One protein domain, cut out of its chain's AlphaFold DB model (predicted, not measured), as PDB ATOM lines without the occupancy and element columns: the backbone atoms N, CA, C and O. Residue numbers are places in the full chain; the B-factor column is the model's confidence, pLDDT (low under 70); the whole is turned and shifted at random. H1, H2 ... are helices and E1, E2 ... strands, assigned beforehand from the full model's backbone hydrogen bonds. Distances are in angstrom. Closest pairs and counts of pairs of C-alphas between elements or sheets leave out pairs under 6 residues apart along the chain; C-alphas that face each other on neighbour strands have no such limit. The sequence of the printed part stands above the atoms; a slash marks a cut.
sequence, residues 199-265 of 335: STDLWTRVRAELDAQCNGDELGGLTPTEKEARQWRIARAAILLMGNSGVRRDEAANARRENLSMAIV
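AT A GLANCE: This is residues 199 to 265 of the 335 residues of an uncharacterized protein of Caballeronia sordidicola (UniProt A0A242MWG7). Two long helices, H1 and H2, form a helical hairpin that opens as a narrow V, with the loop of residues 218 to 223 sticking out beyond its closed end. Past the far end of H2 the printed part folds back, the short helix H3 packs on residues 238 to 242 of H2, and a last stretch holding the strand E1 runs apart from the helices. The printed part has 67 residues with three named helices and one named strand, in the order H1, H2, H3, E1, and its class is mostly helix. E1 pairs with no named strand. The whole is loose, with a radius of gyration of the C-alphas of 13.6 A, and spans 38 by 28 by 22 A.

HOW THE PARTS SIT: H1, residues 200 to 215, and H2, residues 226 to 245, touch, and their closest C-alphas are those of Cys 214 and Ala 229, 5.3 A apart. They run opposite ways at a shallow tilt of 27 degrees and form a hairpin. H2 touches H1 with residues 229 to 236 alone. H3, residues 249 to 253, follows H2 after a tight link of three residues. H2 and H3 touch, with the C-alphas of Ala 238 and Ala 252 closest at 6.2 A; H2 touches H3 with residues 238 to 242 alone. H1 and H3 are apart. E1, residues 260 to 263, is apart from H1, H2 and H3. In H1, H2 and H3 every O i to N i+4 pair is within hydrogen-bond range.

IN THESE COORDINATES: H1 begins at C-alpha 200 at (-6.308, -29.826, 12.363) and ends at Asn 215, 22.7 A from first to last C-alpha. H2, the longest helix with 20 residues, runs 28.5 A from C-alpha 226 at (-33.386, -43.279, 15.145) to C-alpha 245 at (-8.850, -39.923, 1.139). H3 goes from Arg 249 to Ala 253, 6.1 A. E1 goes from Leu 260 to C-alpha 263 at (-5.385, -47.948, 4.686), 9.2 A.

THE WHOLE: The two C-alphas farthest apart are those of Gly 221 and Asn 259, at 39.3 A, while the first and last printed C-alphas, those of Ser 199 and Val 265, are 19.9 A apart. The printed part has no cut. The links H1 to H2, with 10 residues, and H3 to E1, with 6 residues, are short, and no link is long. Residues 218 to 223, in the link from H1 to H2, stand free. The mean pLDDT of the printed part is 81.1, and it is under 70 at residues 216 to 223 and 263 to 265, of which 263 belongs to E1.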
ATOM      1  N   SER A 199      -8.543 -26.580   9.453       83.94
ATOM      2  CA  SER A 199      -7.349 -26.750  10.286       83.94
ATOM      3  C   SER A 199      -7.453 -28.044  11.096       83.94
ATOM      4  O   SER A 199      -8.556 -28.531  11.348       83.94
ATOM      5  N   THR A 200      -6.327 -28.596  11.551       83.94
ATOM      6  CA  THR A 200      -6.308 -29.826  12.363       83.94
ATOM      7  C   THR A 200      -7.237 -29.734  13.579       83.94
ATOM      8  O   THR A 200      -7.988 -30.670  13.863       83.94
ATOM      9  N   ASP A 201      -7.268 -28.580  14.247       85.94
ATOM     10  CA  ASP A 201      -8.128 -28.343  15.410       85.94
ATOM     11  C   ASP A 201      -9.610 -28.289  15.035       85.94
ATOM     12  O   ASP A 201     -10.475 -28.767  15.773       85.94
ATOM     13  N   LEU A 202      -9.936 -27.688  13.887       87.75
ATOM     14  CA  LEU A 202     -11.310 -27.631  13.403       87.75
ATOM     15  C   LEU A 202     -11.772 -29.006  12.908       87.75
ATOM     16  O   LEU A 202     -12.895 -29.407  13.191       87.75
ATOM     17  N   TRP A 203     -10.897 -29.764  12.248       88.81
ATOM     18  CA  TRP A 203     -11.159 -31.141  11.840       88.81
ATOM     19  C   TRP A 203     -11.400 -32.057  13.041       88.81
ATOM     20  O   TRP A 203     -12.346 -32.842  13.036       88.81
ATOM     21  N   THR A 204     -10.604 -31.911  14.102       89.81
ATOM     22  CA  THR A 204     -10.786 -32.657  15.355       89.81
ATOM     23  C   THR A 204     -12.138 -32.341  15.996       89.81
ATOM     24  O   THR A 204     -12.866 -33.260  16.365       89.81
ATOM     25  N   ARG A 205     -12.527 -31.058  16.043       90.50
ATOM     26  CA  ARG A 205     -13.852 -30.636  16.530       90.50
ATOM     27  C   ARG A 205     -14.996 -31.189  15.681       90.50
ATOM     28  O   ARG A 205     -15.952 -31.713  16.235       90.50
ATOM     29  N   VAL A 206     -14.879 -31.138  14.354       89.81
ATOM     30  CA  VAL A 206     -15.877 -31.718  13.439       89.81
ATOM     31  C   VAL A 206     -16.024 -33.223  13.664       89.81
ATOM     32  O   VAL A 206     -17.142 -33.726  13.668       89.81
ATOM     33  N   ARG A 207     -14.923 -33.956  13.881       90.69
ATOM     34  CA  ARG A 207     -14.976 -35.397  14.182       90.69
ATOM     35  C   ARG A 207     -15.689 -35.681  15.502       90.69
ATOM     36  O   ARG A 207     -16.569 -36.534  15.512       90.69
ATOM     37  N   ALA A 208     -15.345 -34.949  16.561       88.88
ATOM     38  CA  ALA A 208     -15.983 -35.093  17.868       88.88
ATOM     39  C   ALA A 208     -17.489 -34.800  17.803       88.88
ATOM     40  O   ALA A 208     -18.286 -35.569  18.331       88.88
ATOM     41  N   GLU A 209     -17.882 -33.748  17.082       88.31
ATOM     42  CA  GLU A 209     -19.291 -33.415  16.872       88.31
ATOM     43  C   GLU A 209     -20.014 -34.529  16.105       88.31
ATOM     44  O   GLU A 209     -21.061 -35.006  16.528       88.31
ATOM     45  N   LEU A 210     -19.433 -35.024  15.008       88.75
ATOM     46  CA  LEU A 210     -20.015 -36.137  14.254       88.75
ATOM     47  C   LEU A 210     -20.160 -37.412  15.098       88.75
ATOM     48  O   LEU A 210     -21.120 -38.153  14.895       88.75
ATOM     49  N   ASP A 211     -19.221 -37.683  16.009       87.19
ATOM     50  CA  ASP A 211     -19.292 -38.810  16.944       87.19
ATOM     51  C   ASP A 211     -20.450 -38.630  17.942       87.19
ATOM     52  O   ASP A 211     -21.278 -39.535  18.062       87.19
ATOM     53  N   ALA A 212     -20.574 -37.455  18.570       84.69
ATOM     54  CA  ALA A 212     -21.667 -37.120  19.489       84.69
ATOM     55  C   ALA A 212     -23.049 -37.266  18.820       84.69
ATOM     56  O   ALA A 212     -23.942 -37.953  19.320       84.69
ATOM     57  N   GLN A 213     -23.189 -36.735  17.601       81.19
ATOM     58  CA  GLN A 213     -24.430 -36.827  16.825       81.19
ATOM     59  C   GLN A 213     -24.790 -38.269  16.423       81.19
ATOM     60  O   GLN A 213     -25.965 -38.622  16.307       81.19
ATOM     61  N   CYS A 214     -23.795 -39.136  16.206       82.44
ATOM     62  CA  CYS A 214     -24.034 -40.552  15.902       82.44
ATOM     63  C   CYS A 214     -24.478 -41.365  17.126       82.44
ATOM     64  O   CYS A 214     -25.179 -42.371  16.954       82.44
ATOM     65  N   ASN A 215     -24.050 -40.944  18.319       78.81
ATOM     66  CA  ASN A 215     -24.378 -41.568  19.599       78.81
ATOM     67  C   ASN A 215     -25.750 -41.131  20.137       78.81
ATOM     68  O   ASN A 215     -26.285 -41.795  21.020       78.81
ATOM     69  N   GLY A 216     -26.350 -40.093  19.543       67.69
ATOM     70  CA  GLY A 216     -27.663 -39.584  19.936       67.69
ATOM     71  C   GLY A 216     -27.606 -38.581  21.084       67.69
ATOM     72  O   GLY A 216     -28.606 -38.423  21.782       67.69
ATOM     73  N   ASP A 217     -26.460 -37.922  21.279       67.88
ATOM     74  CA  ASP A 217     -26.305 -36.880  22.292       67.88
ATOM     75  C   ASP A 217     -27.280 -35.716  22.005       67.88
ATOM     76  O   ASP A 217     -27.540 -35.373  20.847       67.88
ATOM     77  N   GLU A 218     -27.874 -35.141  23.057       60.38
ATOM     78  CA  GLU A 218     -28.961 -34.163  22.926       60.38
ATOM     79  C   GLU A 218     -28.533 -32.914  22.145       60.38
ATOM     80  O   GLU A 218     -27.640 -32.167  22.551       60.38
ATOM     81  N   LEU A 219     -29.248 -32.619  21.056       55.34
ATOM     82  CA  LEU A 219     -29.087 -31.374  20.314       55.34
ATOM     83  C   LEU A 219     -30.132 -30.370  20.810       55.34
ATOM     84  O   LEU A 219     -31.318 -30.492  20.509       55.34
ATOM     85  N   GLY A 220     -29.708 -29.374  21.592       57.72
ATOM     86  CA  GLY A 220     -30.616 -28.333  22.092       57.72
ATOM     87  C   GLY A 220     -31.716 -28.851  23.032       57.72
ATOM     88  O   GLY A 220     -32.800 -28.273  23.059       57.72
ATOM     89  N   GLY A 221     -31.447 -29.932  23.777       59.00
ATOM     90  CA  GLY A 221     -32.378 -30.529  24.749       59.00
ATOM     91  C   GLY A 221     -33.423 -31.479  24.152       59.00
ATOM     92  O   GLY A 221     -34.417 -31.784  24.806       59.00
ATOM     93  N   LEU A 222     -33.237 -31.924  22.904       59.31
ATOM     94  CA  LEU A 222     -34.100 -32.903  22.240       59.31
ATOM     95  C   LEU A 222     -33.289 -34.151  21.874       59.31
ATOM     96  O   LEU A 222     -32.220 -34.057  21.267       59.31
ATOM     97  N   THR A 223     -33.818 -35.321  22.227       67.06
ATOM     98  CA  THR A 223     -33.242 -36.620  21.862       67.06
ATOM     99  C   THR A 223     -33.510 -36.916  20.378       67.06
ATOM    100  O   THR A 223     -34.673 -36.907  19.957       67.06
ATOM    101  N   PRO A 224     -32.472 -37.171  19.555       70.38
ATOM    102  CA  PRO A 224     -32.644 -37.451  18.132       70.38
ATOM    103  C   PRO A 224     -33.442 -38.733  17.885       70.38
ATOM    104  O   PRO A 224     -33.276 -39.744  18.568       70.38
ATOM    105  N   THR A 225     -34.268 -38.739  16.842       80.12
ATOM    106  CA  THR A 225     -34.940 -39.961  16.387       80.12
ATOM    107  C   THR A 225     -33.937 -40.946  15.772       80.12
ATOM    108  O   THR A 225     -32.929 -40.553  15.181       80.12
ATOM    109  N   GLU A 226     -34.242 -42.250  15.776       80.06
ATOM    110  CA  GLU A 226     -33.386 -43.279  15.145       80.06
ATOM    111  C   GLU A 226     -33.116 -42.999  13.649       80.06
ATOM    112  O   GLU A 226     -32.091 -43.380  13.077       80.06
ATOM    113  N   LYS A 227     -34.039 -42.298  12.978       81.69
ATOM    114  CA  LYS A 227     -33.877 -41.875  11.584       81.69
ATOM    115  C   LYS A 227     -32.811 -40.787  11.435       81.69
ATOM    116  O   LYS A 227     -32.043 -40.847  10.474       81.69
ATOM    117  N   GLU A 228     -32.761 -39.832  12.356       81.38
ATOM    118  CA  GLU A 228     -31.760 -38.759  12.391       81.38
ATOM    119  C   GLU A 228     -30.390 -39.311  12.785       81.38
ATOM    120  O   GLU A 228     -29.416 -39.065  12.076       81.38
ATOM    121  N   ALA A 229     -30.322 -40.174  13.804       80.06
ATOM    122  CA  ALA A 229     -29.087 -40.869  14.175       80.06
ATOM    123  C   ALA A 229     -28.509 -41.667  12.990       80.06
ATOM    124  O   ALA A 229     -27.312 -41.613  12.693       80.06
ATOM    125  N   ARG A 230     -29.365 -42.357  12.219       83.94
ATOM    126  CA  ARG A 230     -28.944 -43.039  10.984       83.94
ATOM    127  C   ARG A 230     -28.414 -42.068   9.923       83.94
ATOM    128  O   ARG A 230     -27.434 -42.397   9.254       83.94
ATOM    129  N   GLN A 231     -29.035 -40.903   9.743       87.06
ATOM    130  CA  GLN A 231     -28.540 -39.882   8.812       87.06
ATOM    131  C   GLN A 231     -27.166 -39.354   9.234       87.06
ATOM    132  O   GLN A 231     -26.286 -39.231   8.380       87.06
ATOM    133  N   TRP A 232     -26.948 -39.137  10.530       87.75
ATOM    134  CA  TRP A 232     -25.656 -38.718  11.068       87.75
ATOM    135  C   TRP A 232     -24.559 -39.762  10.867       87.75
ATOM    136  O   TRP A 232     -23.466 -39.407  10.431       87.75
ATOM    137  N   ARG A 233     -24.860 -41.059  11.033       88.62
ATOM    138  CA  ARG A 233     -23.908 -42.145  10.717       88.62
ATOM    139  C   ARG A 233     -23.484 -42.131   9.242       88.62
ATOM    140  O   ARG A 233     -22.307 -42.318   8.936       88.62
ATOM    141  N   ILE A 234     -24.422 -41.863   8.328       88.88
ATOM    142  CA  ILE A 234     -24.140 -41.741   6.885       88.88
ATOM    143  C   ILE A 234     -23.301 -40.488   6.599       88.88
ATOM    144  O   ILE A 234     -22.302 -40.569   5.883       88.88
ATOM    145  N   ALA A 235     -23.677 -39.340   7.171       88.94
ATOM    146  CA  ALA A 235     -22.949 -38.084   7.012       88.94
ATOM    147  C   ALA A 235     -21.507 -38.207   7.521       88.94
ATOM    148  O   ALA A 235     -20.570 -37.847   6.808       88.94
ATOM    149  N   ARG A 236     -21.322 -38.809   8.700       90.50
ATOM    150  CA  ARG A 236     -20.013 -39.102   9.287       90.50
ATOM    151  C   ARG A 236     -19.161 -39.967   8.365       90.50
ATOM    152  O   ARG A 236     -18.020 -39.609   8.089       90.50
ATOM    153  N   ALA A 237     -19.707 -41.071   7.855       89.56
ATOM    154  CA  ALA A 237     -18.982 -41.941   6.931       89.56
ATOM    155  C   ALA A 237     -18.538 -41.194   5.660       89.56
ATOM    156  O   ALA A 237     -17.386 -41.318   5.247       89.56
ATOM    157  N   ALA A 238     -19.417 -40.376   5.071       89.81
ATOM    158  CA  ALA A 238     -19.101 -39.594   3.878       89.81
ATOM    159  C   ALA A 238     -18.037 -38.515   4.143       89.81
ATOM    160  O   ALA A 238     -17.095 -38.380   3.363       89.81
ATOM    161  N   ILE A 239     -18.163 -37.764   5.243       90.44
ATOM    162  CA  ILE A 239     -17.220 -36.701   5.619       90.44
ATOM    163  C   ILE A 239     -15.840 -37.287   5.911       90.44
ATOM    164  O   ILE A 239     -14.853 -36.777   5.387       90.44
ATOM    165  N   LEU A 240     -15.759 -38.378   6.678       90.19
ATOM    166  CA  LEU A 240     -14.487 -39.040   6.978       90.19
ATOM    167  C   LEU A 240     -13.838 -39.631   5.724       90.19
ATOM    168  O   LEU A 240     -12.628 -39.504   5.551       90.19
ATOM    169  N   LEU A 241     -14.625 -40.235   4.828       88.12
ATOM    170  CA  LEU A 241     -14.111 -40.750   3.561       88.12
ATOM    171  C   LEU A 241     -13.512 -39.619   2.713       88.12
ATOM    172  O   LEU A 241     -12.376 -39.735   2.259       88.12
ATOM    173  N   MET A 242     -14.239 -38.512   2.536       90.12
ATOM    174  CA  MET A 242     -13.753 -37.353   1.779       90.12
ATOM    175  C   MET A 242     -12.535 -36.700   2.441       90.12
ATOM    176  O   MET A 242     -11.555 -36.419   1.759       90.12
ATOM    177  N   GLY A 243     -12.576 -36.492   3.759       86.75
ATOM    178  CA  GLY A 243     -11.511 -35.816   4.501       86.75
ATOM    179  C   GLY A 243     -10.209 -36.610   4.550       86.75
ATOM    180  O   GLY A 243      -9.140 -36.025   4.419       86.75
ATOM    181  N   ASN A 244     -10.286 -37.936   4.680       83.81
ATOM    182  CA  ASN A 244      -9.091 -38.766   4.823       83.81
ATOM    183  C   ASN A 244      -8.498 -39.231   3.484       83.81
ATOM    184  O   ASN A 244      -7.293 -39.438   3.400       83.81
ATOM    185  N   SER A 245      -9.321 -39.422   2.444       81.75
ATOM    186  CA  SER A 245      -8.850 -39.923   1.139       81.75
ATOM    187  C   SER A 245      -8.811 -38.864   0.033       81.75
ATOM    188  O   SER A 245      -8.283 -39.121  -1.048       81.75
ATOM    189  N   GLY A 246      -9.383 -37.678   0.269       83.12
ATOM    190  CA  GLY A 246      -9.444 -36.593  -0.712       83.12
ATOM    191  C   GLY A 246     -10.402 -36.844  -1.883       83.12
ATOM    192  O   GLY A 246     -10.368 -36.100  -2.866       83.12
ATOM    193  N   VAL A 247     -11.246 -37.881  -1.816       84.44
ATOM    194  CA  VAL A 247     -12.229 -38.172  -2.873       84.44
ATOM    195  C   VAL A 247     -13.251 -37.048  -3.007       84.44
ATOM    196  O   VAL A 247     -13.671 -36.420  -2.030       84.44
ATOM    197  N   ARG A 248     -13.690 -36.793  -4.239       83.81
ATOM    198  CA  ARG A 248     -14.692 -35.756  -4.517       83.81
ATOM    199  C   ARG A 248     -16.071 -36.196  -4.034       83.81
ATOM    200  O   ARG A 248     -16.376 -37.382  -3.984       83.81
ATOM    201  N   ARG A 249     -16.961 -35.231  -3.781       84.06
ATOM    202  CA  ARG A 249     -18.351 -35.491  -3.354       84.06
ATOM    203  C   ARG A 249     -19.080 -36.516  -4.234       84.06
ATOM    204  O   ARG A 249     -19.802 -37.353  -3.707       84.06
ATOM    205  N   ASP A 250     -18.902 -36.445  -5.551       78.50
ATOM    206  CA  ASP A 250     -19.530 -37.379  -6.496       78.50
ATOM    207  C   ASP A 250     -18.954 -38.801  -6.383       78.50
ATOM    208  O   ASP A 250     -19.688 -39.784  -6.433       78.50
ATOM    209  N   GLU A 251     -17.648 -38.918  -6.138       81.12
ATOM    210  CA  GLU A 251     -16.975 -40.200  -5.916       81.12
ATOM    211  C   GLU A 251     -17.403 -40.817  -4.579       81.12
ATOM    212  O   GLU A 251     -17.717 -42.003  -4.532       81.12
ATOM    213  N   ALA A 252     -17.495 -40.011  -3.515       87.12
ATOM    214  CA  ALA A 252     -17.990 -40.447  -2.210       87.12
ATOM    215  C   ALA A 252     -19.460 -40.897  -2.268       87.12
ATOM    216  O   ALA A 252     -19.814 -41.913  -1.676       87.12
ATOM    217  N   ALA A 253     -20.309 -40.182  -3.015       86.75
ATOM    218  CA  ALA A 253     -21.723 -40.527  -3.179       86.75
ATOM    219  C   ALA A 253     -21.939 -41.841  -3.952       86.75
ATOM    220  O   ALA A 253     -22.925 -42.535  -3.713       86.75
ATOM    221  N   ASN A 254     -21.023 -42.185  -4.860       85.38
ATOM    222  CA  ASN A 254     -21.071 -43.414  -5.654       85.38
ATOM    223  C   ASN A 254     -20.121 -44.509  -5.132       85.38
ATOM    224  O   ASN A 254     -19.934 -45.536  -5.795       85.38
ATOM    225  N   ALA A 255     -19.509 -44.309  -3.961       86.31
ATOM    226  CA  ALA A 255     -18.595 -45.270  -3.367       86.31
ATOM    227  C   ALA A 255     -19.344 -46.557  -3.001       86.31
ATOM    228  O   ALA A 255     -20.396 -46.536  -2.363       86.31
ATOM    229  N   ARG A 256     -18.778 -47.698  -3.396       85.25
ATOM    230  CA  ARG A 256     -19.310 -49.022  -3.064       85.25
ATOM    231  C   ARG A 256     -18.361 -49.748  -2.129       85.25
ATOM    232  O   ARG A 256     -17.149 -49.561  -2.233       85.25
ATOM    233  N   ARG A 257     -18.905 -50.595  -1.251       85.62
ATOM    234  CA  ARG A 257     -18.133 -51.320  -0.229       85.62
ATOM    235  C   ARG A 257     -16.977 -52.113  -0.840       85.62
ATOM    236  O   ARG A 257     -15.886 -52.096  -0.290       85.62
ATOM    237  N   GLU A 258     -17.192 -52.750  -1.987       87.12
ATOM    238  CA  GLU A 258     -16.181 -53.536  -2.705       87.12
ATOM    239  C   GLU A 258     -14.993 -52.715  -3.239       87.12
ATOM    240  O   GLU A 258     -13.950 -53.280  -3.566       87.12
ATOM    241  N   ASN A 259     -15.135 -51.389  -3.322       81.94
ATOM    242  CA  ASN A 259     -14.100 -50.477  -3.811       81.94
ATOM    243  C   ASN A 259     -13.344 -49.761  -2.676       81.94
ATOM    244  O   ASN A 259     -12.453 -48.955  -2.959       81.94
ATOM    245  N   LEU A 260     -13.693 -50.045  -1.416       82.12
ATOM    246  CA  LEU A 260     -13.041 -49.504  -0.225       82.12
ATOM    247  C   LEU A 260     -12.070 -50.537   0.353       82.12
ATOM    248  O   LEU A 260     -12.429 -51.691   0.578       82.12
ATOM    249  N   SER A 261     -10.843 -50.110   0.624       76.25
ATOM    250  CA  SER A 261      -9.833 -50.878   1.354       76.25
ATOM    251  C   SER A 261      -9.434 -50.141   2.623       76.25
ATOM    252  O   SER A 261      -9.486 -48.920   2.668       76.25
ATOM    253  N   MET A 262      -9.021 -50.866   3.659       73.25
ATOM    254  CA  MET A 262      -8.442 -50.232   4.842       73.25
ATOM    255  C   MET A 262      -7.011 -49.788   4.518       73.25
ATOM    256  O   MET A 262      -6.191 -50.613   4.119       73.25
ATOM    257  N   ALA A 263      -6.726 -48.501   4.670       61.88
ATOM    258  CA  ALA A 263      -5.385 -47.948   4.686       61.88
ATOM    259  C   ALA A 263      -4.747 -48.205   6.051       61.88
ATOM    260  O   ALA A 263      -5.339 -47.923   7.097       61.88
ATOM    261  N   ILE A 264      -3.527 -48.736   6.021       57.84
ATOM    262  CA  ILE A 264      -2.656 -48.861   7.188       57.84
ATOM    263  C   ILE A 264      -1.779 -47.612   7.193       57.84
ATOM    264  O   ILE A 264      -0.931 -47.443   6.318       57.84
ATOM    265  N   VAL A 265      -2.000 -46.718   8.153       55.78
ATOM    266  CA  VAL A 265      -1.160 -45.530   8.324       55.78
ATOM    267  C   VAL A 265       0.120 -45.959   9.043       55.78
ATOM    268  O   VAL A 265       0.141 -46.074  10.263       55.78
TER     269      VAL A 265